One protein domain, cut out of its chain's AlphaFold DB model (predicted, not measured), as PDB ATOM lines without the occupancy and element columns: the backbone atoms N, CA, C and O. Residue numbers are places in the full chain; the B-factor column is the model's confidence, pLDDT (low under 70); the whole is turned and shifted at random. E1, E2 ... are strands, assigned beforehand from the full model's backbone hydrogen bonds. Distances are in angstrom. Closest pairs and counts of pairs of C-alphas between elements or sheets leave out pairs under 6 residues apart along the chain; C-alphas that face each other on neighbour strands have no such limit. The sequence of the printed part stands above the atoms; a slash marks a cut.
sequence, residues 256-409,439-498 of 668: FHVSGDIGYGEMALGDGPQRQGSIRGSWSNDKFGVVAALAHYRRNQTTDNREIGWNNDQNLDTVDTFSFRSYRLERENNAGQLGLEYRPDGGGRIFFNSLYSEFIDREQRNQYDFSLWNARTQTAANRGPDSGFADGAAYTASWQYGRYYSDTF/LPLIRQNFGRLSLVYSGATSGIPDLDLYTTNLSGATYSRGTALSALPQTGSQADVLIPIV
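What this domain is: This is residues 256 to 409 and 439 to 498 of the 668 residues of the protein "Plug domain-containing protein" of Caulobacter radicis (UniProt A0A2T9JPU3). One long, twisted sheet of strands laid side by side makes a rod, bent along its length where E3, E4 and E5 bend, with E1 and E2 beside one half of E3 and a small head, the hairpin of E8 and E9, at one end. Near that head E6 and E7 bend sharply, and E10 lies along the first residues of E7. The printed part has 214 residues with no named helix and ten named strands, E1 to E10 in order along the chain; the class is all strand, and the neighbours in the branched sheet are antiparallel. The whole is extended, with a radius of gyration of the C-alphas of 27.0 A, and spans 94 by 37 by 32 A.

How they stand to each other: The printed part begins with E1, residues 256 to 267, an edge strand, whose neighbour is E2, residues 272 to 284. They form a hairpin at 175 degrees between their directions, with N 259 and O 280 at 2.9 A. On the other side of E2 is E3, residues 288 to 311, antiparallel at 152 degrees, with N 277 and O 296 at 3.0 A. E2 lies beside residues 288 to 301 of E3, which bends by 68 degrees at residue 302. E4, residues 318 to 342, is the antiparallel neighbour of E3 at 174 degrees, with N 303 and O 327 at 3.0 A. E5, residues 349 to 371, is on the other side of E4, at 166 degrees, with N 334 and O 358 at 2.9 A. E4 bends by 66 degrees at residue 322 and E5 by 65 degrees at residue 368. E6, residues 388 to 409, is antiparallel to E5 at 162 degrees, with N 363 and O 402 at 2.9 A, and bends by 101 degrees at residue 391. E1 to E6 are a meander, each strand the antiparallel neighbour of the one before. E7, residues 439 to 454, is antiparallel to E6, with N 399 and O 442 at 2.9 A, and bends by 96 degrees at residue 450. On the other side of E7 lie both E8, residues 462 to 471, and E10, residues 491 to 498, beside different parts of it. N 452 and O 464 are 3.0 A apart, and N 441 and O 495 are 3.0 A apart. E9, residues 474 to 480, forms a hairpin with E8, with N 469 and O 476 at 2.9 A. E7, E8 and E9 are a second meander, and with E10, the antiparallel neighbour of E7, they make a Greek key. The closest C-alphas of E6 and E9, those of Asp 391 and Ser 476, are 5.7 A apart. E9 and E10 are apart.

Where its parts are: E1 begins with C-alpha 256 at (107.726, 64.632, 53.036) and is 37.0 A long from first to last C-alpha; E2 is 41.0 A. E3 is 65.0 A and E4, the longest strand by residues, is 66.5 A, ending with C-alpha 342 at (114.324, 71.859, 40.333). E5 is 63.6 A, E6 53.8 A and E7 33.6 A. E8 is 27.5 A, E9 18.4 A and E10 22.4 A, with C-alpha 498 at (137.598, 96.379, 69.514).

The domain as a whole: The two C-alphas farthest apart, those of Asp 345 and Gly 472, are 94.7 A apart. Residues 410 to 438 are not printed, and C-alphas 409 and 439 are 24.4 A apart across this cut, which lies between E6 and E7. The link from E5 to E6, residues 372 to 387, is long. The mean pLDDT of the printed part is 88.9, and residues 312 to 316 and residue 346 are under 70.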
ATOM      1  N   PHE A 256     107.544  63.819  51.829       92.88
ATOM      2  CA  PHE A 256     107.726  64.632  53.036       92.88
ATOM      3  C   PHE A 256     108.555  63.891  54.089       92.88
ATOM      4  O   PHE A 256     108.260  62.745  54.428       92.88
ATOM      5  N   HIS A 257     109.547  64.570  54.655       88.75
ATOM      6  CA  HIS A 257     110.334  64.084  55.778       88.75
ATOM      7  C   HIS A 257     110.585  65.215  56.779       88.75
ATOM      8  O   HIS A 257     110.784  66.367  56.396       88.75
ATOM      9  N   VAL A 258     110.602  64.879  58.066       89.94
ATOM     10  CA  VAL A 258     110.955  65.805  59.142       89.94
ATOM     11  C   VAL A 258     111.814  65.086  60.173       89.94
ATOM     12  O   VAL A 258     111.545  63.941  60.535       89.94
ATOM     13  N   SER A 259     112.852  65.766  60.641       86.19
ATOM     14  CA  SER A 259     113.706  65.347  61.746       86.19
ATOM     15  C   SER A 259     114.024  66.546  62.636       86.19
ATOM     16  O   SER A 259     113.818  67.699  62.256       86.19
ATOM     17  N   GLY A 260     114.492  66.287  63.850       86.50
ATOM     18  CA  GLY A 260     114.836  67.330  64.804       86.50
ATOM     19  C   GLY A 260     115.201  66.745  66.156       86.50
ATOM     20  O   GLY A 260     114.954  65.567  66.423       86.50
ATOM     21  N   ASP A 261     115.778  67.582  67.004       86.38
ATOM     22  CA  ASP A 261     116.135  67.242  68.373       86.38
ATOM     23  C   ASP A 261     115.762  68.373  69.332       86.38
ATOM     24  O   ASP A 261     115.627  69.537  68.953       86.38
ATOM     25  N   ILE A 262     115.594  68.006  70.597       91.06
ATOM     26  CA  ILE A 262     115.529  68.940  71.711       91.06
ATOM     27  C   ILE A 262     116.348  68.358  72.857       91.06
ATOM     28  O   ILE A 262     116.255  67.168  73.165       91.06
ATOM     29  N   GLY A 263     117.159  69.195  73.489       89.56
ATOM     30  CA  GLY A 263     118.050  68.794  74.566       89.56
ATOM     31  C   GLY A 263     118.103  69.838  75.668       89.56
ATOM     32  O   GLY A 263     118.084  71.045  75.422       89.56
ATOM     33  N   TYR A 264     118.191  69.349  76.897       92.38
ATOM     34  CA  TYR A 264     118.426  70.145  78.090       92.38
ATOM     35  C   TYR A 264     119.519  69.475  78.919       92.38
ATOM     36  O   TYR A 264     119.540  68.250  79.051       92.38
ATOM     37  N   GLY A 265     120.417  70.278  79.474       91.38
ATOM     38  CA  GLY A 265     121.502  69.830  80.334       91.38
ATOM     39  C   GLY A 265     121.943  70.932  81.285       91.38
ATOM     40  O   GLY A 265     121.426  72.049  81.253       91.38
ATOM     41  N   GLU A 266     122.920  70.618  82.126       90.94
ATOM     42  CA  GLU A 266     123.451  71.534  83.128       90.94
ATOM     43  C   GLU A 266     124.956  71.310  83.293       90.94
ATOM     44  O   GLU A 266     125.427  70.178  83.429       90.94
ATOM     45  N   MET A 267     125.720  72.400  83.266       87.44
ATOM     46  CA  MET A 267     127.136  72.406  83.600       87.44
ATOM     47  C   MET A 267     127.276  72.363  85.117       87.44
ATOM     48  O   MET A 267     127.018  73.355  85.792       87.44
ATOM     49  N   ALA A 268     127.746  71.226  85.633       87.50
ATOM     50  CA  ALA A 268     127.945  70.993  87.067       87.50
ATOM     51  C   ALA A 268     128.918  71.983  87.745       87.50
ATOM     52  O   ALA A 268     128.950  72.067  88.969       87.50
ATOM     53  N   LEU A 269     129.726  72.717  86.969       86.00
ATOM     54  CA  LEU A 269     130.480  73.866  87.462       86.00
ATOM     55  C   LEU A 269     129.705  75.152  87.145       86.00
ATOM     56  O   LEU A 269     129.598  75.555  85.984       86.00
ATOM     57  N   GLY A 270     129.200  75.800  88.197       83.81
ATOM     58  CA  GLY A 270     128.490  77.078  88.115       83.81
ATOM     59  C   GLY A 270     127.029  76.989  87.664       83.81
ATOM     60  O   GLY A 270     126.513  77.999  87.189       83.81
ATOM     61  N   ASP A 271     126.399  75.816  87.798       87.56
ATOM     62  CA  ASP A 271     124.953  75.574  87.629       87.56
ATOM     63  C   ASP A 271     124.403  76.131  86.297       87.56
ATOM     64  O   ASP A 271     123.363  76.789  86.211       87.56
ATOM     65  N   GLY A 272     125.193  75.947  85.232       89.94
ATOM     66  CA  GLY A 272     124.996  76.607  83.945       89.94
ATOM     67  C   GLY A 272     124.048  75.826  83.029       89.94
ATOM     68  O   GLY A 272     124.444  74.770  82.531       89.94
ATOM     69  N   PRO A 273     122.821  76.301  82.741       93.31
ATOM     70  CA  PRO A 273     121.902  75.572  81.875       93.31
ATOM     71  C   PRO A 273     122.420  75.485  80.435       93.31
ATOM     72  O   PRO A 273     122.927  76.452  79.867       93.31
ATOM     73  N   GLN A 274     122.206  74.327  79.819       91.62
ATOM     74  CA  GLN A 274     122.430  74.067  78.403       91.62
ATOM     75  C   GLN A 274     121.100  73.724  77.739       91.62
ATOM     76  O   GLN A 274     120.299  72.969  78.291       91.62
ATOM     77  N   ARG A 275     120.843  74.299  76.566       92.25
ATOM     78  CA  ARG A 275     119.603  74.122  75.809       92.25
ATOM     79  C   ARG A 275     119.934  73.983  74.335       92.25
ATOM     80  O   ARG A 275     120.681  74.793  73.792       92.25
ATOM     81  N   GLN A 276     119.343  72.990  73.692       90.38
ATOM     82  CA  GLN A 276     119.408  72.833  72.249       90.38
ATOM     83  C   GLN A 276     118.037  72.510  71.674       90.38
ATOM     84  O   GLN A 276     117.244  71.803  72.296       90.38
ATOM     85  N   GLY A 277     117.773  73.043  70.488       91.38
ATOM     86  CA  GLY A 277     116.643  72.663  69.659       91.38
ATOM     87  C   GLY A 277     117.029  72.785  68.194       91.38
ATOM     88  O   GLY A 277     117.603  73.799  67.786       91.38
ATOM     89  N   SER A 278     116.715  71.763  67.409       91.81
ATOM     90  CA  SER A 278     116.897  71.789  65.963       91.81
ATOM     91  C   SER A 278     115.735  71.108  65.244       91.81
ATOM     92  O   SER A 278     115.086  70.212  65.786       91.81
ATOM     93  N   ILE A 279     115.444  71.558  64.027       93.12
ATOM     94  CA  ILE A 279     114.444  70.952  63.148       93.12
ATOM     95  C   ILE A 279     114.893  71.070  61.693       93.12
ATOM     96  O   ILE A 279     115.400  72.108  61.273       93.12
ATOM     97  N   ARG A 280     114.683  70.007  60.916       93.00
ATOM     98  CA  ARG A 280     114.874  69.943  59.467       93.00
ATOM     99  C   ARG A 280     113.620  69.339  58.846       93.00
ATOM    100  O   ARG A 280     113.230  68.233  59.205       93.00
ATOM    101  N   GLY A 281     113.000  70.044  57.908       94.38
ATOM    102  CA  GLY A 281     111.895  69.538  57.097       94.38
ATOM    103  C   GLY A 281     112.277  69.545  55.624       94.38
ATOM    104  O   GLY A 281     112.826  70.533  55.141       94.38
ATOM    105  N   SER A 282     111.980  68.471  54.900       95.38
ATOM    106  CA  SER A 282     112.154  68.390  53.450       95.38
ATOM    107  C   SER A 282     110.908  67.844  52.770       95.38
ATOM    108  O   SER A 282     110.210  66.986  53.309       95.38
ATOM    109  N   TRP A 283     110.652  68.306  51.553       96.19
ATOM    110  CA  TRP A 283     109.652  67.738  50.664       96.19
ATOM    111  C   TRP A 283     110.169  67.704  49.230       96.19
ATOM    112  O   TRP A 283     110.704  68.705  48.754       96.19
ATOM    113  N   SER A 284     109.962  66.595  48.521       95.31
ATOM    114  CA  SER A 284     110.198  66.518  47.077       95.31
ATOM    115  C   SER A 284     109.181  65.649  46.336       95.31
ATOM    116  O   SER A 284     108.690  64.642  46.853       95.31
ATOM    117  N   ASN A 285     108.885  66.039  45.092       92.38
ATOM    118  CA  ASN A 285     108.207  65.207  44.094       92.38
ATOM    119  C   ASN A 285     109.233  64.700  43.053       92.38
ATOM    120  O   ASN A 285     110.382  64.464  43.410       92.38
ATOM    121  N   ASP A 286     108.865  64.479  41.788       87.19
ATOM    122  CA  ASP A 286     109.834  64.084  40.749       87.19
ATOM    123  C   ASP A 286     110.704  65.248  40.242       87.19
ATOM    124  O   ASP A 286     111.896  65.058  39.972       87.19
ATOM    125  N   LYS A 287     110.114  66.448  40.135       92.00
ATOM    126  CA  LYS A 287     110.685  67.626  39.457       92.00
ATOM    127  C   LYS A 287     111.120  68.752  40.387       92.00
ATOM    128  O   LYS A 287     111.965  69.545  39.996       92.00
ATOM    129  N   PHE A 288     110.550  68.868  41.579       96.25
ATOM    130  CA  PHE A 288     110.833  69.966  42.500       96.25
ATOM    131  C   PHE A 288     110.910  69.480  43.947       96.25
ATOM    132  O   PHE A 288     110.192  68.555  44.340       96.25
ATOM    133  N   GLY A 289     111.747  70.141  44.743       97.12
ATOM    134  CA  GLY A 289     111.810  69.944  46.180       97.12
ATOM    135  C   GLY A 289     112.276  71.179  46.950       97.12
ATOM    136  O   GLY A 289     112.958  72.053  46.417       97.12
ATOM    137  N   VAL A 290     111.909  71.221  48.230       98.06
ATOM    138  CA  VAL A 290     112.285  72.248  49.208       98.06
ATOM    139  C   VAL A 290     112.753  71.597  50.507       98.06
ATOM    140  O   VAL A 290     112.155  70.631  50.978       98.06
ATOM    141  N   VAL A 291     113.836  72.108  51.082       96.75
ATOM    142  CA  VAL A 291     114.333  71.744  52.412       96.75
ATOM    143  C   VAL A 291     114.537  73.013  53.224       96.75
ATOM    144  O   VAL A 291     115.049  74.007  52.714       96.75
ATOM    145  N   ALA A 292     114.135  72.980  54.486       97.25
ATOM    146  CA  ALA A 292     114.387  74.042  55.441       97.25
ATOM    147  C   ALA A 292     114.919  73.443  56.743       97.25
ATOM    148  O   ALA A 292     114.434  72.403  57.196       97.25
ATOM    149  N   ALA A 293     115.900  74.100  57.354       94.94
ATOM    150  CA  ALA A 293     116.432  73.715  58.656       94.94
ATOM    151  C   ALA A 293     116.603  74.937  59.556       94.94
ATOM    152  O   ALA A 293     116.915  76.021  59.068       94.94
ATOM    153  N   LEU A 294     116.426  74.752  60.863       95.06
ATOM    154  CA  LEU A 294     116.676  75.751  61.900       95.06
ATOM    155  C   LEU A 294     117.359  75.077  63.097       95.06
ATOM    156  O   LEU A 294     116.947  73.992  63.509       95.06
ATOM    157  N   ALA A 295     118.365  75.729  63.677       92.50
ATOM    158  CA  ALA A 295     118.962  75.354  64.961       92.50
ATOM    159  C   ALA A 295     119.129  76.574  65.866       92.50
ATOM    160  O   ALA A 295     119.512  77.650  65.406       92.50
ATOM    161  N   HIS A 296     118.908  76.358  67.162       93.44
ATOM    162  CA  HIS A 296     119.297  77.269  68.231       93.44
ATOM    163  C   HIS A 296     119.901  76.468  69.385       93.44
ATOM    164  O   HIS A 296     119.216  75.666  70.029       93.44
ATOM    165  N   TYR A 297     121.178  76.712  69.662       90.69
ATOM    166  CA  TYR A 297     121.903  76.144  70.791       90.69
ATOM    167  C   TYR A 297     122.359  77.279  71.701       90.69
ATOM    168  O   TYR A 297     123.017  78.207  71.244       90.69
ATOM    169  N   ARG A 298     122.036  77.206  72.994       92.88
ATOM    170  CA  ARG A 298     122.504  78.156  74.008       92.88
ATOM    171  C   ARG A 298     123.024  77.408  75.216       92.88
ATOM    172  O   ARG A 298     122.339  76.536  75.754       92.88
ATOM    173  N   ARG A 299     124.210  77.779  75.688       90.50
ATOM    174  CA  ARG A 299     124.776  77.213  76.911       90.50
ATOM    175  C   ARG A 299     125.445  78.256  77.781       90.50
ATOM    176  O   ARG A 299     126.181  79.113  77.296       90.50
ATOM    177  N   ASN A 300     125.238  78.097  79.079       93.12
ATOM    178  CA  ASN A 300     125.937  78.837  80.108       93.12
ATOM    179  C   ASN A 300     127.001  77.900  80.693       93.12
ATOM    180  O   ASN A 300     126.710  76.758  81.050       93.12
ATOM    181  N   GLN A 301     128.251  78.349  80.730       89.69
ATOM    182  CA  GLN A 301     129.406  77.531  81.089       89.69
ATOM    183  C   GLN A 301     130.324  78.312  82.029       89.69
ATOM    184  O   GLN A 301     130.703  79.441  81.731       89.69
ATOM    185  N   THR A 302     130.723  77.694  83.140       90.94
ATOM    186  CA  THR A 302     131.831  78.190  83.966       90.94
ATOM    187  C   THR A 302     133.041  77.290  83.745       90.94
ATOM    188  O   THR A 302     132.901  76.067  83.736       90.94
ATOM    189  N   THR A 303     134.219  77.886  83.566       88.94
ATOM    190  CA  THR A 303     135.478  77.156  83.362       88.94
ATOM    191  C   THR A 303     136.563  77.755  84.246       88.94
ATOM    192  O   THR A 303     136.893  78.934  84.114       88.94
ATOM    193  N   ASP A 304     137.158  76.936  85.108       88.19
ATOM    194  CA  ASP A 304     138.427  77.259  85.756       88.19
ATOM    195  C   ASP A 304     139.586  76.828  84.857       88.19
ATOM    196  O   ASP A 304     139.671  75.672  84.447       88.19
ATOM    197  N   ASN A 305     140.494  77.756  84.570       88.12
ATOM    198  CA  ASN A 305     141.748  77.495  83.874       88.12
ATOM    199  C   ASN A 305     142.921  77.897  84.789       88.12
ATOM    200  O   ASN A 305     142.850  78.886  85.531       88.12
ATOM    201  N   ARG A 306     143.971  77.078  84.791       88.81
ATOM    202  CA  ARG A 306     145.189  77.218  85.589       88.81
ATOM    203  C   ARG A 306     146.355  76.978  84.638       88.81
ATOM    204  O   ARG A 306     146.545  75.859  84.174       88.81
ATOM    205  N   GLU A 307     147.099  78.028  84.321       89.69
ATOM    206  CA  GLU A 307     148.243  77.948  83.414       89.69
ATOM    207  C   GLU A 307     149.529  78.261  84.168       89.69
ATOM    208  O   GLU A 307     149.571  79.130  85.042       89.69
ATOM    209  N   ILE A 308     150.584  77.537  83.812       90.25
ATOM    210  CA  ILE A 308     151.905  77.659  84.412       90.25
ATOM    211  C   ILE A 308     152.872  77.993  83.283       90.25
ATOM    212  O   ILE A 308     153.105  77.176  82.392       90.25
ATOM    213  N   GLY A 309     153.403  79.212  83.307       89.62
ATOM    214  CA  GLY A 309     154.549  79.586  82.491       89.62
ATOM    215  C   GLY A 309     155.798  78.930  83.065       89.62
ATOM    216  O   GLY A 309     156.009  78.971  84.277       89.62
ATOM    217  N   TRP A 310     156.626  78.346  82.206       87.31
ATOM    218  CA  TRP A 310     157.904  77.741  82.574       87.31
ATOM    219  C   TRP A 310     159.045  78.592  82.036       87.31
ATOM    220  O   TRP A 310     158.977  79.088  80.910       87.31
ATOM    221  N   ASN A 311     160.083  78.770  82.848       79.31
ATOM    222  CA  ASN A 311     161.313  79.407  82.417       79.31
ATOM    223  C   ASN A 311     162.235  78.355  81.785       79.31
ATOM    224  O   ASN A 311     162.492  77.324  82.404       79.31
ATOM    225  N   ASN A 312     162.753  78.649  80.590       65.31
ATOM    226  CA  ASN A 312     163.703  77.796  79.869       65.31
ATOM    227  C   ASN A 312     165.140  78.363  79.871       65.31
ATOM    228  O   ASN A 312     166.038  77.755  79.284       65.31
ATOM    229  N   ASP A 313     165.385  79.517  80.503       55.97
ATOM    230  CA  ASP A 313     166.726  80.100  80.593       55.97
ATOM    231  C   ASP A 313     167.606  79.389  81.640       55.97
ATOM    232  O   ASP A 313     167.212  79.142  82.779       55.97
ATOM    233  N   GLN A 314     168.865  79.148  81.259       52.59
ATOM    234  CA  GLN A 314     169.986  78.794  82.149       52.59
ATOM    235  C   GLN A 314     169.862  77.470  82.941       52.59
ATOM    236  O   GLN A 314     170.287  77.400  84.093       52.59
ATOM    237  N   ASN A 315     169.384  76.389  82.309       53.41
ATOM    238  CA  ASN A 315     169.314  75.028  82.886       53.41
ATOM    239  C   ASN A 315     168.426  74.899  84.146       53.41
ATOM    240  O   ASN A 315     168.623  73.983  84.948       53.41
ATOM    241  N   LEU A 316     167.472  75.813  84.341       57.84
ATOM    242  CA  LEU A 316     166.586  75.839  85.503       57.84
ATOM    243  C   LEU A 316     165.124  75.749  85.070       57.84
ATOM    244  O   LEU A 316     164.436  76.770  85.016       57.84
ATOM    245  N   ASP A 317     164.653  74.517  84.854       74.00
ATOM    246  CA  ASP A 317     163.236  74.172  84.671       74.00
ATOM    247  C   ASP A 317     162.444  74.620  85.913       74.00
ATOM    248  O   ASP A 317     162.284  73.890  86.893       74.00
ATOM    249  N   THR A 318     162.011  75.878  85.926       84.62
ATOM    250  CA  THR A 318     161.416  76.532  87.095       84.62
ATOM    251  C   THR A 318     160.170  77.291  86.687       84.62
ATOM    252  O   THR A 318     160.090  77.847  85.592       84.62
ATOM    253  N   VAL A 319     159.177  77.318  87.575       88.00
ATOM    254  CA  VAL A 319     157.917  78.009  87.297       88.00
ATOM    255  C   VAL A 319     158.164  79.500  87.165       88.00
ATOM    256  O   VAL A 319     158.590  80.142  88.124       88.00
ATOM    257  N   ASP A 320     157.873  80.048  85.994       89.44
ATOM    258  CA  ASP A 320     158.011  81.462  85.683       89.44
ATOM    259  C   ASP A 320     156.822  82.306  86.140       89.44
ATOM    260  O   ASP A 320     156.993  83.385  86.703       89.44
ATOM    261  N   THR A 321     155.611  81.824  85.876       91.69
ATOM    262  CA  THR A 321     154.381  82.585  86.087       91.69
ATOM    263  C   THR A 321     153.245  81.624  86.412       91.69
ATOM    264  O   THR A 321     153.089  80.608  85.741       91.69
ATOM    265  N   PHE A 322     152.415  81.959  87.400       93.25
ATOM    266  CA  PHE A 322     151.143  81.276  87.637       93.25
ATOM    267  C   PHE A 322     149.983  82.155  87.164       93.25
ATOM    268  O   PHE A 322     149.869  83.295  87.609       93.25
ATOM    269  N   SER A 323     149.115  81.630  86.299       92.75
ATOM    270  CA  SER A 323     147.930  82.321  85.781       92.75
ATOM    271  C   SER A 323     146.662  81.577  86.202       92.75
ATOM    272  O   SER A 323     146.420  80.440  85.796       92.75
ATOM    273  N   PHE A 324     145.840  82.219  87.028       91.75
ATOM    274  CA  PHE A 324     144.561  81.703  87.509       91.75
ATOM    275  C   PHE A 324     143.446  82.436  86.784       91.75
ATOM    276  O   PHE A 324     143.277  83.639  86.972       91.75
ATOM    277  N   ARG A 325     142.673  81.728  85.960       90.00
ATOM    278  CA  ARG A 325     141.562  82.308  85.202       90.00
ATOM    279  C   ARG A 325     140.253  81.620  85.560       90.00
ATOM    280  O   ARG A 325     140.180  80.396  85.615       90.00
ATOM    281  N   SER A 326     139.216  82.416  85.773       89.38
ATOM    282  CA  SER A 326     137.835  81.973  85.933       89.38
ATOM    283  C   SER A 326     137.015  82.603  84.817       89.38
ATOM    284  O   SER A 326     136.897  83.828  84.744       89.38
ATOM    285  N   TYR A 327     136.434  81.759  83.977       90.00
ATOM    286  CA  TYR A 327     135.572  82.151  82.872       90.00
ATOM    287  C   TYR A 327     134.110  81.898  83.232       90.00
ATOM    288  O   TYR A 327     133.786  80.832  83.758       90.00
ATOM    289  N   ARG A 328     133.224  82.838  82.897       91.31
ATOM    290  CA  ARG A 328     131.779  82.607  82.785       91.31
ATOM    291  C   ARG A 328     131.349  82.992  81.383       91.31
ATOM    292  O   ARG A 328     131.557  84.123  80.958       91.31
ATOM    293  N   LEU A 329     130.775  82.033  80.684       91.06
ATOM    294  CA  LEU A 329     130.503  82.084  79.260       91.06
ATOM    295  C   LEU A 329     129.012  81.891  79.036       91.06
ATOM    296  O   LEU A 329     128.408  80.984  79.613       91.06
ATOM    297  N   GLU A 330     128.435  82.707  78.168       93.31
ATOM    298  CA  GLU A 330     127.139  82.447  77.558       93.31
ATOM    299  C   GLU A 330     127.321  82.420  76.043       93.31
ATOM    300  O   GLU A 330     127.565  83.453  75.414       93.31
ATOM    301  N   ARG A 331     127.228  81.213  75.483       91.88
ATOM    302  CA  ARG A 331     127.515  80.922  74.080       91.88
ATOM    303  C   ARG A 331     126.232  80.521  73.367       91.88
ATOM    304  O   ARG A 331     125.502  79.653  73.852       91.88
ATOM    305  N   GLU A 332     125.954  81.177  72.247       92.44
ATOM    306  CA  GLU A 332     124.770  80.995  71.409       92.44
ATOM    307  C   GLU A 332     125.212  80.669  69.974       92.44
ATOM    308  O   GLU A 332     125.975  81.423  69.373       92.44
ATOM    309  N   ASN A 333     124.716  79.561  69.423       90.62
ATOM    310  CA  ASN A 333     124.940  79.153  68.040       90.62
ATOM    311  C   ASN A 333     123.578  79.022  67.352       90.62
ATOM    312  O   ASN A 333     122.736  78.226  67.778       90.62
ATOM    313  N   ASN A 334     123.373  79.781  66.281       92.38
ATOM    314  CA  ASN A 334     122.152  79.787  65.484       92.38
ATOM    315  C   ASN A 334     122.474  79.350  64.054       92.38
ATOM    316  O   ASN A 334     123.528  79.696  63.521       92.38
ATOM    317  N   ALA A 335     121.560  78.640  63.396       91.88
ATOM    318  CA  ALA A 335     121.621  78.488  61.945       91.88
ATOM    319  C   ALA A 335     120.243  78.373  61.309       91.88
ATOM    320  O   ALA A 335     119.284  77.911  61.932       91.88
ATOM    321  N   GLY A 336     120.192  78.746  60.036       93.81
ATOM    322  CA  GLY A 336     119.078  78.485  59.141       93.81
ATOM    323  C   GLY A 336     119.584  77.957  57.803       93.81
ATOM    324  O   GLY A 336     120.610  78.414  57.309       93.81
ATOM    325  N   GLN A 337     118.862  77.018  57.204       95.38
ATOM    326  CA  GLN A 337     119.078  76.589  55.823       95.38
ATOM    327  C   GLN A 337     117.763  76.695  55.049       95.38
ATOM    328  O   GLN A 337     116.711  76.335  55.578       95.38
ATOM    329  N   LEU A 338     117.835  77.128  53.792       97.25
ATOM    330  CA  LEU A 338     116.781  76.978  52.793       97.25
ATOM    331  C   LEU A 338     117.395  76.456  51.490       97.25
ATOM    332  O   LEU A 338     118.140  77.175  50.827       97.25
ATOM    333  N   GLY A 339     117.050  75.228  51.112       97.00
ATOM    334  CA  GLY A 339     117.398  74.631  49.826       97.00
ATOM    335  C   GLY A 339     116.164  74.481  48.937       97.00
ATOM    336  O   GLY A 339     115.125  73.994  49.383       97.00
ATOM    337  N   LEU A 340     116.281  74.880  47.676       97.88
ATOM    338  CA  LEU A 340     115.289  74.701  46.618       97.88
ATOM    339  C   LEU A 340     115.965  73.971  45.460       97.88
ATOM    340  O   LEU A 340     117.014  74.411  44.993       97.88
ATOM    341  N   GLU A 341     115.371  72.888  44.968       96.56
ATOM    342  CA  GLU A 341     115.900  72.137  43.826       96.56
ATOM    343  C   GLU A 341     114.811  71.903  42.775       96.56
ATOM    344  O   GLU A 341     113.688  71.518  43.099       96.56
ATOM    345  N   TYR A 342     115.158  72.108  41.506       95.88
ATOM    346  CA  TYR A 342     114.324  71.859  40.333       95.88
ATOM    347  C   TYR A 342     115.053  70.945  39.342       95.88
ATOM    348  O   TYR A 342     116.259  71.063  39.144       95.88
ATOM    349  N   ARG A 343     114.325  70.046  38.684       91.00
ATOM    350  CA  ARG A 343     114.832  69.084  37.702       91.00
ATOM    351  C   ARG A 343     114.070  69.244  36.384       91.00
ATOM    352  O   ARG A 343     112.875  68.940  36.350       91.00
ATOM    353  N   PRO A 344     114.731  69.722  35.317       88.56
ATOM    354  CA  PRO A 344     114.132  69.815  33.991       88.56
ATOM    355  C   PRO A 344     113.804  68.444  33.383       88.56
ATOM    356  O   PRO A 344     114.471  67.442  33.650       88.56
ATOM    357  N   ASP A 345     112.822  68.425  32.481       78.88
ATOM    358  CA  ASP A 345     112.588  67.292  31.586       78.88
ATOM    359  C   ASP A 345     113.750  67.200  30.583       78.88
ATOM    360  O   ASP A 345     113.860  68.015  29.669       78.88
ATOM    361  N   GLY A 346     114.652  66.243  30.802       67.81
ATOM    362  CA  GLY A 346     115.904  66.104  30.046       67.81
ATOM    363  C   GLY A 346     117.108  65.682  30.893       67.81
ATOM    364  O   GLY A 346     118.107  65.251  30.331       67.81
ATOM    365  N   GLY A 347     117.002  65.747  32.224       75.38
ATOM    366  CA  GLY A 347     118.078  65.376  33.149       75.38
ATOM    367  C   GLY A 347     118.721  66.580  33.836       75.38
ATOM    368  O   GLY A 347     118.330  67.730  33.622       75.38
ATOM    369  N   GLY A 348     119.698  66.301  34.700       85.81
ATOM    370  CA  GLY A 348     120.327  67.317  35.538       85.81
ATOM    371  C   GLY A 348     119.406  67.911  36.615       85.81
ATOM    372  O   GLY A 348     118.336  67.381  36.937       85.81
ATOM    373  N   ARG A 349     119.846  69.029  37.194       91.62
ATOM    374  CA  ARG A 349     119.124  69.824  38.198       91.62
ATOM    375  C   ARG A 349     119.612  71.270  38.227       91.62
ATOM    376  O   ARG A 349     120.754  71.557  37.888       91.62
ATOM    377  N   ILE A 350     118.766  72.169  38.705       95.12
ATOM    378  CA  ILE A 350     119.095  73.550  39.066       95.12
ATOM    379  C   ILE A 350     118.714  73.718  40.534       95.12
ATOM    380  O   ILE A 350     117.611  73.342  40.928       95.12
ATOM    381  N   PHE A 351     119.607  74.269  41.348       95.44
ATOM    382  CA  PHE A 351     119.381  74.434  42.777       95.44
ATOM    383  C   PHE A 351     119.787  75.810  43.287       95.44
ATOM    384  O   PHE A 351     120.709  76.442  42.777       95.44
ATOM    385  N   PHE A 352     119.110  76.235  44.346       96.81
ATOM    386  CA  PHE A 352     119.474  77.369  45.176       96.81
ATOM    387  C   PHE A 352     119.584  76.887  46.622       96.81
ATOM    388  O   PHE A 352     118.637  76.299  47.138       96.81
ATOM    389  N   ASN A 353     120.716  77.132  47.274       94.94
ATOM    390  CA  ASN A 353     120.910  76.861  48.694       94.94
ATOM    391  C   ASN A 353     121.329  78.151  49.403       94.94
ATOM    392  O   ASN A 353     122.279  78.812  48.984       94.94
ATOM    393  N   SER A 354     120.622  78.490  50.475       94.62
ATOM    394  CA  SER A 354     120.914  79.617  51.354       94.62
ATOM    395  C   SER A 354     121.198  79.082  52.750       94.62
ATOM    396  O   SER A 354     120.385  78.343  53.310       94.62
ATOM    397  N   LEU A 355     122.353  79.439  53.300       92.56
ATOM    398  CA  LEU A 355     122.802  79.055  54.628       92.56
ATOM    399  C   LEU A 355     123.099  80.312  55.444       92.56
ATOM    400  O   LEU A 355     123.919  81.141  55.053       92.56
ATOM    401  N   TYR A 356     122.469  80.407  56.607       92.12
ATOM    402  CA  TYR A 356     122.800  81.351  57.661       92.12
ATOM    403  C   TYR A 356     123.404  80.597  58.842       92.12
ATOM    404  O   TYR A 356     122.881  79.560  59.250       92.12
ATOM    405  N   SER A 357     124.479  81.133  59.408       89.62
ATOM    406  CA  SER A 357     125.129  80.629  60.614       89.62
ATOM    407  C   SER A 357     125.529  81.828  61.463       89.62
ATOM    408  O   SER A 357     126.141  82.748  60.938       89.62
ATOM    409  N   GLU A 358     125.228  81.822  62.755       90.69
ATOM    410  CA  GLU A 358     125.656  82.855  63.699       90.69
ATOM    411  C   GLU A 358     126.232  82.200  64.950       90.69
ATOM    412  O   GLU A 358     125.695  81.230  65.485       90.69
ATOM    413  N   PHE A 359     127.337  82.763  65.416       90.75
ATOM    414  CA  PHE A 359     128.007  82.433  66.656       90.75
ATOM    415  C   PHE A 359     128.097  83.699  67.510       90.75
ATOM    416  O   PHE A 359     128.615  84.718  67.053       90.75
ATOM    417  N   ILE A 360     127.648  83.634  68.761       92.12
ATOM    418  CA  ILE A 360     127.824  84.690  69.761       92.12
ATOM    419  C   ILE A 360     128.430  84.072  71.015       92.12
ATOM    420  O   ILE A 360     127.950  83.055  71.507       92.12
ATOM    421  N   ASP A 361     129.436  84.729  71.582       92.38
ATOM    422  CA  ASP A 361     130.039  84.332  72.850       92.38
ATOM    423  C   ASP A 361     130.185  85.547  73.760       92.38
ATOM    424  O   ASP A 361     130.876  86.515  73.429       92.38
ATOM    425  N   ARG A 362     129.480  85.520  74.890       93.94
ATOM    426  CA  ARG A 362     129.547  86.538  75.941       93.94
ATOM    427  C   ARG A 362     130.452  85.988  77.035       93.94
ATOM    428  O   ARG A 362     130.036  85.119  77.798       93.94
ATOM    429  N   GLU A 363     131.692  86.460  77.083       91.06
ATOM    430  CA  GLU A 363     132.729  85.936  77.972       91.06
ATOM    431  C   GLU A 363     133.062  86.937  79.081       91.06
ATOM    432  O   GLU A 363     133.700  87.963  78.848       91.06
ATOM    433  N   GLN A 364     132.718  86.599  80.320       91.75
ATOM    434  CA  GLN A 364     133.361  87.184  81.489       91.75
ATOM    435  C   GLN A 364     134.644  86.396  81.789       91.75
ATOM    436  O   GLN A 364     134.572  85.192  82.038       91.75
ATOM    437  N   ARG A 365     135.805  87.058  81.838       90.06
ATOM    438  CA  ARG A 365     137.061  86.451  82.310       90.06
ATOM    439  C   ARG A 365     137.650  87.283  83.437       90.06
ATOM    440  O   ARG A 365     138.011  88.445  83.251       90.06
ATOM    441  N   ASN A 366     137.796  86.628  84.581       89.94
ATOM    442  CA  ASN A 366     138.535  87.106  85.738       89.94
ATOM    443  C   ASN A 366     139.890  86.388  85.752       89.94
ATOM    444  O   ASN A 366     139.914  85.158  85.744       89.94
ATOM    445  N   GLN A 367     141.001  87.118  85.775       91.94
ATOM    446  CA  GLN A 367     142.351  86.555  85.709       91.94
ATOM    447  C   GLN A 367     143.256  87.154  86.786       91.94
ATOM    448  O   GLN A 367     143.254  88.365  86.973       91.94
ATOM    449  N   TYR A 368     144.064  86.319  87.435       93.00
ATOM    450  CA  TYR A 368     145.172  86.717  88.299       93.00
ATOM    451  C   TYR A 368     146.468  86.085  87.805       93.00
ATOM    452  O   TYR A 368     146.554  84.865  87.690       93.00
ATOM    453  N   ASP A 369     147.477  86.914  87.558       93.62
ATOM    454  CA  ASP A 369     148.814  86.476  87.164       93.62
ATOM    455  C   ASP A 369     149.817  86.811  88.268       93.62
ATOM    456  O   ASP A 369     149.907  87.966  88.690       93.62
ATOM    457  N   PHE A 370     150.591  85.816  88.696       93.69
ATOM    458  CA  PHE A 370     151.696  85.938  89.644       93.69
ATOM    459  C   PHE A 370     152.998  85.690  88.880       93.69
ATOM    460  O   PHE A 370     153.283  84.558  88.496       93.69
ATOM    461  N   SER A 371     153.782  86.741  88.641       92.19
ATOM    462  CA  SER A 371     155.043  86.652  87.901       92.19
ATOM    463  C   SER A 371     156.205  86.403  88.857       92.19
ATOM    464  O   SER A 371     156.555  87.258  89.679       92.19
ATOM    465  N   LEU A 372     156.825  85.231  88.727       89.44
ATOM    466  CA  LEU A 372     158.059  84.879  89.413       89.44
ATOM    467  C   LEU A 372     159.286  85.372  88.625       89.44
ATOM    468  O   LEU A 372     160.260  85.703  89.292       89.44
ATOM    469  N   TRP A 373     159.221  85.547  87.287       80.62
ATOM    470  CA  TRP A 373     160.283  86.152  86.434       80.62
ATOM    471  C   TRP A 373     160.883  87.451  86.981       80.62
ATOM    472  O   TRP A 373     162.035  87.801  86.724       80.62
ATOM    473  N   ASN A 374     160.079  88.233  87.704       77.44
ATOM    474  CA  ASN A 374     160.482  89.532  88.236       77.44
ATOM    475  C   ASN A 374     160.455  89.598  89.771       77.44
ATOM    476  O   ASN A 374     160.599  90.695  90.327       77.44
ATOM    477  N   ALA A 375     160.277  88.460  90.455       86.44
ATOM    478  CA  ALA A 375     160.365  88.367  91.909       86.44
ATOM    479  C   ALA A 375     161.767  88.760  92.408       86.44
ATOM    480  O   ALA A 375     162.732  88.819  91.641       86.44
ATOM    481  N   ARG A 376     161.893  89.077  93.698       88.12
ATOM    482  CA  ARG A 376     163.107  89.714  94.232       88.12
ATOM    483  C   ARG A 376     164.100  88.745  94.869       88.12
ATOM    484  O   ARG A 376     165.266  89.099  94.988       88.12
ATOM    485  N   THR A 377     163.680  87.522  95.196       84.38
ATOM    486  CA  THR A 377     164.546  86.451  95.735       84.38
ATOM    487  C   THR A 377     164.729  85.274  94.764       84.38
ATOM    488  O   THR A 377     164.910  84.128  95.179       84.38
ATOM    489  N   GLN A 378     164.699  85.544  93.452       75.50
ATOM    490  CA  GLN A 378     164.887  84.535  92.404       75.50
ATOM    491  C   GLN A 378     166.298  83.943  92.416       75.50
ATOM    492  O   GLN A 378     167.250  84.557  91.943       75.50
ATOM    493  N   THR A 379     166.418  82.716  92.912       77.25
ATOM    494  CA  THR A 379     167.638  81.912  92.813       77.25
ATOM    495  C   THR A 379     167.266  80.453  92.562       77.25
ATOM    496  O   THR A 379     166.185  80.010  92.962       77.25
ATOM    497  N   ALA A 380     168.185  79.690  91.967       71.06
ATOM    498  CA  ALA A 380     168.064  78.238  91.808       71.06
ATOM    499  C   ALA A 380     167.854  77.493  93.141       71.06
ATOM    500  O   ALA A 380     167.263  76.421  93.169       71.06
ATOM    501  N   ALA A 381     168.329  78.060  94.257       76.75
ATOM    502  CA  ALA A 381     168.169  77.475  95.586       76.75
ATOM    503  C   ALA A 381     166.743  77.635  96.149       76.75
ATOM    504  O   ALA A 381     166.332  76.847  96.997       76.75
ATOM    505  N   ASN A 382     165.992  78.639  95.681       84.44
ATOM    506  CA  ASN A 382     164.664  78.977  96.205       84.44
ATOM    507  C   ASN A 382     163.517  78.452  95.322       84.44
ATOM    508  O   ASN A 382     162.401  78.289  95.813       84.44
ATOM    509  N   ARG A 383     163.768  78.194  94.031       85.75
ATOM    510  CA  ARG A 383     162.767  77.755  93.042       85.75
ATOM    511  C   ARG A 383     163.165  76.416  92.430       85.75
ATOM    512  O   ARG A 383     164.178  76.339  91.746       85.75
ATOM    513  N   GLY A 384     162.340  75.390  92.635       86.31
ATOM    514  CA  GLY A 384     162.382  74.138  91.877       86.31
ATOM    515  C   GLY A 384     161.242  74.041  90.851       86.31
ATOM    516  O   GLY A 384     160.369  74.917  90.821       86.31
ATOM    517  N   PRO A 385     161.213  72.973  90.031       86.56
ATOM    518  CA  PRO A 385     160.144  72.737  89.061       86.56
ATOM    519  C   PRO A 385     158.774  72.549  89.723       86.56
ATOM    520  O   PRO A 385     157.802  73.163  89.304       86.56
ATOM    521  N   ASP A 386     158.680  71.729  90.775       90.69
ATOM    522  CA  ASP A 386     157.389  71.410  91.405       90.69
ATOM    523  C   ASP A 386     157.035  72.306  92.599       90.69
ATOM    524  O   ASP A 386     155.866  72.610  92.836       90.69
ATOM    525  N   SER A 387     158.047  72.747  93.345       92.31
ATOM    526  CA  SER A 387     157.876  73.516  94.575       92.31
ATOM    527  C   SER A 387     158.991  74.534  94.774       92.31
ATOM    528  O   SER A 387     160.129  74.310  94.354       92.31
ATOM    529  N   GLY A 388     158.693  75.612  95.488       92.00
ATOM    530  CA  GLY A 388     159.669  76.640  95.823       92.00
ATOM    531  C   GLY A 388     159.022  77.843  96.491       92.00
ATOM    532  O   GLY A 388     157.869  77.798  96.915       92.00
ATOM    533  N   PHE A 389     159.762  78.940  96.576       92.56
ATOM    534  CA  PHE A 389     159.245  80.215  97.043       92.56
ATOM    535  C   PHE A 389     159.836  81.387  96.264       92.56
ATOM    536  O   PHE A 389     160.913  81.300  95.669       92.56
ATOM    537  N   ALA A 390     159.109  82.497  96.276       91.44
ATOM    538  CA  ALA A 390     159.518  83.743  95.656       91.44
ATOM    539  C   ALA A 390     158.993  84.911  96.493       91.44
ATOM    540  O   ALA A 390     157.784  85.086  96.640       91.44
ATOM    541  N   ASP A 391     159.900  85.719  97.040       93.38
ATOM    542  CA  ASP A 391     159.533  86.893  97.826       93.38
ATOM    543  C   ASP A 391     159.449  88.129  96.931       93.38
ATOM    544  O   ASP A 391     160.297  88.372  96.060       93.38
ATOM    545  N   GLY A 392     158.389  88.909  97.130       92.31
ATOM    546  CA  GLY A 392     158.080  90.061  96.296       92.31
ATOM    547  C   GLY A 392     157.836  89.725  94.821       92.31
ATOM    548  O   GLY A 392     158.256  90.506  93.967       92.31
ATOM    549  N   ALA A 393     157.194  88.599  94.502       92.81
ATOM    550  CA  ALA A 393     156.638  88.327  93.175       92.81
ATOM    551  C   ALA A 393     155.602  89.402  92.802       92.81
ATOM    552  O   ALA A 393     154.801  89.813  93.646       92.81
ATOM    553  N   ALA A 394     155.629  89.901  91.564       92.69
ATOM    554  CA  ALA A 394     154.619  90.864  91.120       92.69
ATOM    555  C   ALA A 394     153.305  90.148  90.800       92.69
ATOM    556  O   ALA A 394     153.332  89.051  90.238       92.69
ATOM    557  N   TYR A 395     152.169  90.780  91.097       92.75
ATOM    558  CA  TYR A 395     150.865  90.230  90.732       92.75
ATOM    559  C   TYR A 395     149.923  91.271  90.125       92.75
ATOM    560  O   TYR A 395     149.865  92.430  90.548       92.75
ATOM    561  N   THR A 396     149.194  90.845  89.093       92.75
ATOM    562  CA  THR A 396     148.208  91.669  88.386       92.75
ATOM    563  C   THR A 396     146.890  90.928  88.255       92.75
ATOM    564  O   THR A 396     146.902  89.735  87.955       92.75
ATOM    565  N   ALA A 397     145.771  91.634  88.409       91.75
ATOM    566  CA  ALA A 397     144.473  91.132  87.970       91.75
ATOM    567  C   ALA A 397     144.153  91.652  86.567       91.75
ATOM    568  O   ALA A 397     144.578  92.747  86.193       91.75
ATOM    569  N   SER A 398     143.367  90.897  85.810       89.94
ATOM    570  CA  SER A 398     142.736  91.365  84.581       89.94
ATOM    571  C   SER A 398     141.265  90.959  84.564       89.94
ATOM    572  O   SER A 398     140.930  89.801  84.810       89.94
ATOM    573  N   TRP A 399     140.396  91.915  84.253       88.62
ATOM    574  CA  TRP A 399     138.943  91.758  84.237       88.62
ATOM    575  C   TRP A 399     138.415  92.113  82.855       88.62
ATOM    576  O   TRP A 399     138.734  93.183  82.334       88.62
ATOM    577  N   GLN A 400     137.588  91.252  82.269       87.94
ATOM    578  CA  GLN A 400     136.853  91.581  81.052       87.94
ATOM    579  C   GLN A 400     135.432  91.038  81.104       87.94
ATOM    580  O   GLN A 400     135.194  89.950  81.631       87.94
ATOM    581  N   TYR A 401     134.527  91.767  80.459       89.62
ATOM    582  CA  TYR A 401     133.249  91.242  80.004       89.62
ATOM    583  C   TYR A 401     133.140  91.510  78.503       89.62
ATOM    584  O   TYR A 401     132.858  92.628  78.067       89.62
ATOM    585  N   GLY A 402     133.494  90.492  77.726       90.06
ATOM    586  CA  GLY A 402     133.611  90.534  76.281       90.06
ATOM    587  C   GLY A 402     132.373  90.027  75.554       90.06
ATOM    588  O   GLY A 402     131.634  89.187  76.063       90.06
ATOM    589  N   ARG A 403     132.195  90.484  74.314       91.88
ATOM    590  CA  ARG A 403     131.348  89.821  73.319       91.88
ATOM    591  C   ARG A 403     132.171  89.551  72.069       91.88
ATOM    592  O   ARG A 403     132.601  90.504  71.424       91.88
ATOM    593  N   TYR A 404     132.299  88.285  71.699       90.69
ATOM    594  CA  TYR A 404     132.688  87.858  70.360       90.69
ATOM    595  C   TYR A 404     131.426  87.553  69.555       90.69
ATOM    596  O   TYR A 404     130.435  87.063  70.107       90.69
ATOM    597  N   TYR A 405     131.451  87.825  68.257       90.19
ATOM    598  CA  TYR A 405     130.414  87.370  67.341       90.19
ATOM    599  C   TYR A 405     130.996  87.068  65.958       90.19
ATOM    600  O   TYR A 405     132.027  87.620  65.569       90.19
ATOM    601  N   SER A 406     130.341  86.170  65.233       88.94
ATOM    602  CA  SER A 406     130.569  85.942  63.810       88.94
ATOM    603  C   SER A 406     129.292  85.392  63.199       88.94
ATOM    604  O   SER A 406     128.804  84.352  63.644       88.94
ATOM    605  N   ASP A 407     128.770  86.070  62.189       89.31
ATOM    606  CA  ASP A 407     127.676  85.585  61.365       89.31
ATOM    607  C   ASP A 407     128.115  85.455  59.906       89.31
ATOM    608  O   ASP A 407     128.921  86.228  59.398       89.31
ATOM    609  N   THR A 408     127.617  84.418  59.243       88.00
ATOM    610  CA  THR A 408     127.936  84.071  57.860       88.00
ATOM    611  C   THR A 408     126.638  83.787  57.126       88.00
ATOM    612  O   THR A 408     125.844  82.943  57.546       88.00
ATOM    613  N   PHE A 409     126.450  84.457  55.992       90.69
ATOM    614  CA  PHE A 409     125.329  84.235  55.088       90.69
ATOM    615  C   PHE A 409     125.858  83.841  53.707       90.69
ATOM    616  O   PHE A 409     126.410  84.671  52.985       90.69
ATOM    617  N   LEU A 439     135.929  93.826  73.653       86.81
ATOM    618  CA  LEU A 439     136.694  93.236  74.750       86.81
ATOM    619  C   LEU A 439     137.326  94.346  75.610       86.81
ATOM    620  O   LEU A 439     138.509  94.663  75.458       86.81
ATOM    621  N   PRO A 440     136.552  94.982  76.505       83.19
ATOM    622  CA  PRO A 440     137.085  95.929  77.473       83.19
ATOM    623  C   PRO A 440     137.874  95.171  78.549       83.19
ATOM    624  O   PRO A 440     137.287  94.579  79.454       83.19
ATOM    625  N   LEU A 441     139.203  95.193  78.448       85.81
ATOM    626  CA  LEU A 441     140.107  94.574  79.417       85.81
ATOM    627  C   LEU A 441     140.604  95.624  80.414       85.81
ATOM    628  O   LEU A 441     141.344  96.535  80.044       85.81
ATOM    629  N   ILE A 442     140.240  95.490  81.685       85.75
ATOM    630  CA  ILE A 442     140.786  96.302  82.778       85.75
ATOM    631  C   ILE A 442     141.897  95.497  83.438       85.75
ATOM    632  O   ILE A 442     141.626  94.487  84.085       85.75
ATOM    633  N   ARG A 443     143.145  95.945  83.293       87.56
ATOM    634  CA  ARG A 443     144.299  95.357  83.975       87.56
ATOM    635  C   ARG A 443     144.662  96.196  85.193       87.56
ATOM    636  O   ARG A 443     144.891  97.394  85.060       87.56
ATOM    637  N   GLN A 444     144.754  95.558  86.352       88.81
ATOM    638  CA  GLN A 444     145.084  96.179  87.632       88.81
ATOM    639  C   GLN A 444     146.392  95.608  88.178       88.81
ATOM    640  O   GLN A 444     146.610  94.396  88.160       88.81
ATOM    641  N   ASN A 445     147.266  96.470  88.688       89.69
ATOM    642  CA  ASN A 445     148.535  96.094  89.298       89.69
ATOM    643  C   ASN A 445     148.473  96.327  90.809       89.69
ATOM    644  O   ASN A 445     148.256  97.453  91.247       89.69
ATOM    645  N   PHE A 446     148.686  95.279  91.603       89.31
ATOM    646  CA  PHE A 446     148.601  95.328  93.068       89.31
ATOM    647  C   PHE A 446     149.981  95.341  93.748       89.31
ATOM    648  O   PHE A 446     150.105  95.123  94.955       89.31
ATOM    649  N   GLY A 447     151.042  95.604  92.983       89.94
ATOM    650  CA  GLY A 447     152.407  95.614  93.483       89.94
ATOM    651  C   GLY A 447     152.962  94.199  93.627       89.94
ATOM    652  O   GLY A 447     153.116  93.482  92.635       89.94
ATOM    653  N   ARG A 448     153.361  93.823  94.848       91.75
ATOM    654  CA  ARG A 448     154.158  92.615  95.117       91.75
ATOM    655  C   ARG A 448     153.699  91.871  96.368       91.75
ATOM    656  O   ARG A 448     153.424  92.491  97.393       91.75
ATOM    657  N   LEU A 449     153.699  90.544  96.292       93.38
ATOM    658  CA  LEU A 449     153.455  89.627  97.407       93.38
ATOM    659  C   LEU A 449     154.554  88.561  97.463       93.38
ATOM    660  O   LEU A 449     155.244  88.322  96.472       93.38
ATOM    661  N   SER A 450     154.724  87.921  98.613       95.00
ATOM    662  CA  SER A 450     155.620  86.774  98.750       95.00
ATOM    663  C   SER A 450     154.790  85.498  98.692       95.00
ATOM    664  O   SER A 450     153.691  85.458  99.241       95.00
ATOM    665  N   LEU A 451     155.289  84.460  98.025       94.69
ATOM    666  CA  LEU A 451     154.565  83.200  97.864       94.69
ATOM    667  C   LEU A 451     155.458  81.981  98.087       94.69
ATOM    668  O   LEU A 451     156.661  82.015  97.817       94.69
ATOM    669  N   VAL A 452     154.840  80.900  98.553       94.94
ATOM    670  CA  VAL A 452     155.360  79.530  98.479       94.94
ATOM    671  C   VAL A 452     154.446  78.765  97.533       94.94
ATOM    672  O   VAL A 452     153.234  78.956  97.574       94.94
ATOM    673  N   TYR A 453     155.017  77.923  96.678       93.69
ATOM    674  CA  TYR A 453     154.263  77.073  95.764       93.69
ATOM    675  C   TYR A 453     154.646  75.605  95.917       93.69
ATOM    676  O   TYR A 453     155.793  75.278  96.235       93.69
ATOM    677  N   SER A 454     153.689  74.720  95.647       93.88
ATOM    678  CA  SER A 454     153.914  73.276  95.541       93.88
ATOM    679  C   SER A 454     152.961  72.633  94.530       93.88
ATOM    680  O   SER A 454     151.938  73.223  94.176       93.88
ATOM    681  N   GLY A 455     153.308  71.441  94.034       89.69
ATOM    682  CA  GLY A 455     152.486  70.709  93.073       89.69
ATOM    683  C   GLY A 455     152.413  71.350  91.686       89.69
ATOM    684  O   GLY A 455     151.493  71.042  90.928       89.69
ATOM    685  N   ALA A 456     153.343  72.235  91.318       88.06
ATOM    686  CA  ALA A 456     153.306  72.918  90.027       88.06
ATOM    687  C   ALA A 456     153.408  71.959  88.828       88.06
ATOM    688  O   ALA A 456     152.765  72.186  87.806       88.06
ATOM    689  N   THR A 457     154.106  70.828  88.952       88.00
ATOM    690  CA  THR A 457     154.149  69.822  87.874       88.00
ATOM    691  C   THR A 457     152.829  69.062  87.692       88.00
ATOM    692  O   THR A 457     152.652  68.385  86.681       88.00
ATOM    693  N   SER A 458     151.869  69.200  88.617       85.38
ATOM    694  CA  SER A 458     150.521  68.627  88.484       85.38
ATOM    695  C   SER A 458     149.581  69.439  87.580       85.38
ATOM    696  O   SER A 458     148.521  68.940  87.203       85.38
ATOM    697  N   GLY A 459     149.936  70.690  87.260       80.62
ATOM    698  CA  GLY A 459     149.068  71.646  86.561       80.62
ATOM    699  C   GLY A 459     148.038  72.358  87.452       80.62
ATOM    700  O   GLY A 459     147.409  73.311  87.001       80.62
ATOM    701  N   ILE A 460     147.884  71.953  88.718       83.88
ATOM    702  CA  ILE A 460     147.016  72.612  89.707       83.88
ATOM    703  C   ILE A 460     147.878  72.967  90.934       83.88
ATOM    704  O   ILE A 460     147.961  72.178  91.871       83.88
ATOM    705  N   PRO A 461     148.581  74.115  90.911       88.88
ATOM    706  CA  PRO A 461     149.518  74.491  91.963       88.88
ATOM    707  C   PRO A 461     148.794  75.060  93.185       88.88
ATOM    708  O   PRO A 461     147.926  75.927  93.050       88.88
ATOM    709  N   ASP A 462     149.226  74.642  94.373       90.38
ATOM    710  CA  ASP A 462     148.849  75.280  95.635       90.38
ATOM    711  C   ASP A 462     149.798  76.456  95.913       90.38
ATOM    712  O   ASP A 462     151.021  76.291  95.851       90.38
ATOM    713  N   LEU A 463     149.238  77.636  96.216       92.62
ATOM    714  CA  LEU A 463     149.980  78.859  96.542       92.62
ATOM    715  C   LEU A 463     149.650  79.361  97.953       92.62
ATOM    716  O   LEU A 463     148.566  79.899  98.185       92.62
ATOM    717  N   ASP A 464     150.623  79.288  98.860       94.75
ATOM    718  CA  ASP A 464     150.555  79.976 100.150       94.75
ATOM    719  C   ASP A 464     151.039  81.419  99.977       94.75
ATOM    720  O   ASP A 464     152.168  81.668  99.540       94.75
ATOM    721  N   LEU A 465     150.187  82.385 100.323       95.00
ATOM    722  CA  LEU A 465     150.434  83.811 100.112       95.00
ATOM    723  C   LEU A 465     150.884  84.506 101.402       95.00
ATOM    724  O   LEU A 465     150.402  84.212 102.495       95.00
ATOM    725  N   TYR A 466     151.780  85.478 101.265       95.81
ATOM    726  CA  TYR A 466     152.366  86.238 102.364       95.81
ATOM    727  C   TYR A 466     152.532  87.712 101.979       95.81
ATOM    728  O   TYR A 466     152.733  88.062 100.812       95.81
ATOM    729  N   THR A 467     152.519  88.596 102.976       94.88
ATOM    730  CA  THR A 467     153.002  89.971 102.792       94.88
ATOM    731  C   THR A 467     154.491  89.966 102.424       94.88
ATOM    732  O   THR A 467     155.228  89.032 102.751       94.88
ATOM    733  N   THR A 468     154.945  91.009 101.724       94.12
ATOM    734  CA  THR A 468     156.372  91.197 101.419       94.12
ATOM    735  C   THR A 468     156.936  92.282 102.318       94.12
ATOM    736  O   THR A 468     156.498  93.430 102.242       94.12
ATOM    737  N   ASN A 469     157.938  91.944 103.121       93.62
ATOM    738  CA  ASN A 469     158.710  92.922 103.870       93.62
ATOM    739  C   ASN A 469     159.839  93.471 102.990       93.62
ATOM    740  O   ASN A 469     160.497  92.715 102.272       93.62
ATOM    741  N   LEU A 470     160.085  94.778 103.079       90.50
ATOM    742  CA  LEU A 470     161.230  95.446 102.465       90.50
ATOM    743  C   LEU A 470     162.057  96.109 103.567       90.50
ATOM    744  O   LEU A 470     161.577  97.015 104.244       90.50
ATOM    745  N   SER A 471     163.299  95.659 103.737       89.38
ATOM    746  CA  SER A 471     164.259  96.234 104.680       89.38
ATOM    747  C   SER A 471     165.503  96.665 103.910       89.38
ATOM    748  O   SER A 471     166.309  95.835 103.487       89.38
ATOM    749  N   GLY A 472     165.638  97.971 103.671       86.75
ATOM    750  CA  GLY A 472     166.639  98.502 102.744       86.75
ATOM    751  C   GLY A 472     166.380  98.006 101.318       86.75
ATOM    752  O   GLY A 472     165.303  98.225 100.774       86.75
ATOM    753  N   ALA A 473     167.358  97.321 100.721       81.94
ATOM    754  CA  ALA A 473     167.224  96.689  99.404       81.94
ATOM    755  C   ALA A 473     166.763  95.214  99.464       81.94
ATOM    756  O   ALA A 473     166.524  94.603  98.421       81.94
ATOM    757  N   THR A 474     166.653  94.627 100.661       86.25
ATOM    758  CA  THR A 474     166.351  93.204 100.845       86.25
ATOM    759  C   THR A 474     164.852  92.976 100.986       86.25
ATOM    760  O   THR A 474     164.199  93.559 101.852       86.25
ATOM    761  N   TYR A 475     164.324  92.084 100.151       90.94
ATOM    762  CA  TYR A 475     162.949  91.602 100.215       90.94
ATOM    763  C   TYR A 475     162.906  90.293 101.004       90.94
ATOM    764  O   TYR A 475     163.753  89.424 100.798       90.94
ATOM    765  N   SER A 476     161.923  90.140 101.887       91.75
ATOM    766  CA  SER A 476     161.715  88.911 102.656       91.75
ATOM    767  C   SER A 476     160.232  88.622 102.876       91.75
ATOM    768  O   SER A 476     159.370  89.497 102.751       91.75
ATOM    769  N   ARG A 477     159.917  87.366 103.192       93.62
ATOM    770  CA  ARG A 477     158.563  86.938 103.547       93.62
ATOM    771  C   ARG A 477     158.100  87.590 104.847       93.62
ATOM    772  O   ARG A 477     158.825  87.583 105.841       93.62
ATOM    773  N   GLY A 478     156.890  88.133 104.832       94.50
ATOM    774  CA  GLY A 478     156.203  88.657 106.005       94.50
ATOM    775  C   GLY A 478     155.161  87.690 106.565       94.50
ATOM    776  O   GLY A 478     155.324  86.469 106.547       94.50
ATOM    777  N   THR A 479     154.081  88.259 107.090       95.19
ATOM    778  CA  THR A 479     152.923  87.538 107.630       95.19
ATOM    779  C   THR A 479     152.195  86.733 106.553       95.19
ATOM    780  O   THR A 479     152.051  87.193 105.421       95.19
ATOM    781  N   ALA A 480     151.697  85.548 106.914       95.25
ATOM    782  CA  ALA A 480     150.815  84.764 106.051       95.25
ATOM    783  C   ALA A 480     149.484  85.497 105.813       95.25
ATOM    784  O   ALA A 480     148.957  86.156 106.712       95.25
ATOM    785  N   LEU A 481     148.945  85.363 104.604       92.19
ATOM    786  CA  LEU A 481     147.672  85.930 104.179       92.19
ATOM    787  C   LEU A 481     146.615  84.825 104.117       92.19
ATOM    788  O   LEU A 481     146.818  83.797 103.479       92.19
ATOM    789  N   SER A 482     145.459  85.052 104.742       86.94
ATOM    790  CA  SER A 482     144.310  84.135 104.686       86.94
ATOM    791  C   SER A 482     143.482  84.258 103.400       86.94
ATOM    792  O   SER A 482     142.613  83.428 103.150       86.94
ATOM    793  N   ALA A 483     143.729  85.296 102.597       85.50
ATOM    794  CA  ALA A 483     143.096  85.536 101.306       85.50
ATOM    795  C   ALA A 483     144.016  86.380 100.409       85.50
ATOM    796  O   ALA A 483     144.812  87.183 100.900       85.50
ATOM    797  N   LEU A 484     143.869  86.239  99.089       88.25
ATOM    798  CA  LEU A 484     144.499  87.136  98.119       88.25
ATOM    799  C   LEU A 484     143.945  88.567  98.291       88.25
ATOM    800  O   LEU A 484     142.721  88.719  98.295       88.25
ATOM    801  N   PRO A 485     144.780  89.619  98.386       86.44
ATOM    802  CA  PRO A 485     144.301  90.997  98.340       86.44
ATOM    803  C   PRO A 485     143.806  91.342  96.927       86.44
ATOM    804  O   PRO A 485     144.540  91.188  95.956       86.44
ATOM    805  N   GLN A 486     142.557  91.799  96.809       83.75
ATOM    806  CA  GLN A 486     141.893  92.092  95.519       83.75
ATOM    807  C   GLN A 486     141.463  93.563  95.388       83.75
ATOM    808  O   GLN A 486     140.757  93.941  94.460       83.75
ATOM    809  N   THR A 487     141.864  94.402  96.344       82.44
ATOM    810  CA  THR A 487     141.486  95.818  96.460       82.44
ATOM    811  C   THR A 487     142.723  96.670  96.721       82.44
ATOM    812  O   THR A 487     143.665  96.194  97.351       82.44
ATOM    813  N   GLY A 488     142.707  97.937  96.298       81.75
ATOM    814  CA  GLY A 488     143.850  98.839  96.477       81.75
ATOM    815  C   GLY A 488     144.959  98.610  95.449       81.75
ATOM    816  O   GLY A 488     146.133  98.536  95.808       81.75
ATOM    817  N   SER A 489     144.594  98.483  94.170       84.75
ATOM    818  CA  SER A 489     145.574  98.477  93.085       84.75
ATOM    819  C   SER A 489     146.337  99.807  93.023       84.75
ATOM    820  O   SER A 489     145.805 100.879  93.312       84.75
ATOM    821  N   GLN A 490     147.614  99.719  92.660       84.88
ATOM    822  CA  GLN A 490     148.555 100.836  92.567       84.88
ATOM    823  C   GLN A 490     148.482 101.536  91.204       84.88
ATOM    824  O   GLN A 490     148.739 102.734  91.107       84.88
ATOM    825  N   ALA A 491     148.146 100.790  90.147       81.69
ATOM    826  CA  ALA A 491     147.971 101.308  88.796       81.69
ATOM    827  C   ALA A 491     147.000 100.426  88.000       81.69
ATOM    828  O   ALA A 491     147.146  99.203  87.986       81.69
ATOM    829  N   ASP A 492     146.072 101.067  87.292       82.75
ATOM    830  CA  ASP A 492     145.042 100.432  86.470       82.75
ATOM    831  C   ASP A 492     145.125 100.948  85.031       82.75
ATOM    832  O   ASP A 492     145.362 102.135  84.805       82.75
ATOM    833  N   VAL A 493     144.900 100.065  84.059       81.69
ATOM    834  CA  VAL A 493     144.872 100.389  82.628       81.69
ATOM    835  C   VAL A 493     143.656  99.729  81.989       81.69
ATOM    836  O   VAL A 493     143.493  98.512  82.063       81.69
ATOM    837  N   LEU A 494     142.826 100.527  81.315       82.00
ATOM    838  CA  LEU A 494     141.816 100.021  80.389       82.00
ATOM    839  C   LEU A 494     142.443  99.841  79.007       82.00
ATOM    840  O   LEU A 494     142.986 100.787  78.440       82.00
ATOM    841  N   ILE A 495     142.316  98.637  78.462       81.06
ATOM    842  CA  ILE A 495     142.647  98.284  77.086       81.06
ATOM    843  C   ILE A 495     141.321  97.883  76.425       81.06
ATOM    844  O   ILE A 495     140.890  96.737  76.564       81.06
ATOM    845  N   PRO A 496     140.616  98.810  75.752       76.75
ATOM    846  CA  PRO A 496     139.450  98.450  74.967       76.75
ATOM    847  C   PRO A 496     139.950  97.796  73.682       76.75
ATOM    848  O   PRO A 496     140.492  98.470  72.814       76.75
ATOM    849  N   ILE A 497     139.813  96.476  73.574       82.12
ATOM    850  CA  ILE A 497     140.105  95.758  72.335       82.12
ATOM    851  C   ILE A 497     138.796  95.695  71.552       82.12
ATOM    852  O   ILE A 497     137.834  95.056  71.977       82.12
ATOM    853  N   VAL A 498     138.745  96.399  70.424       83.31
ATOM    854  CA  VAL A 498     137.598  96.379  69.514       83.31
ATOM    855  C   VAL A 498     138.099  96.131  68.103       83.31
ATOM    856  O   VAL A 498     138.922  96.899  67.598       83.31
TER     857      VAL A 498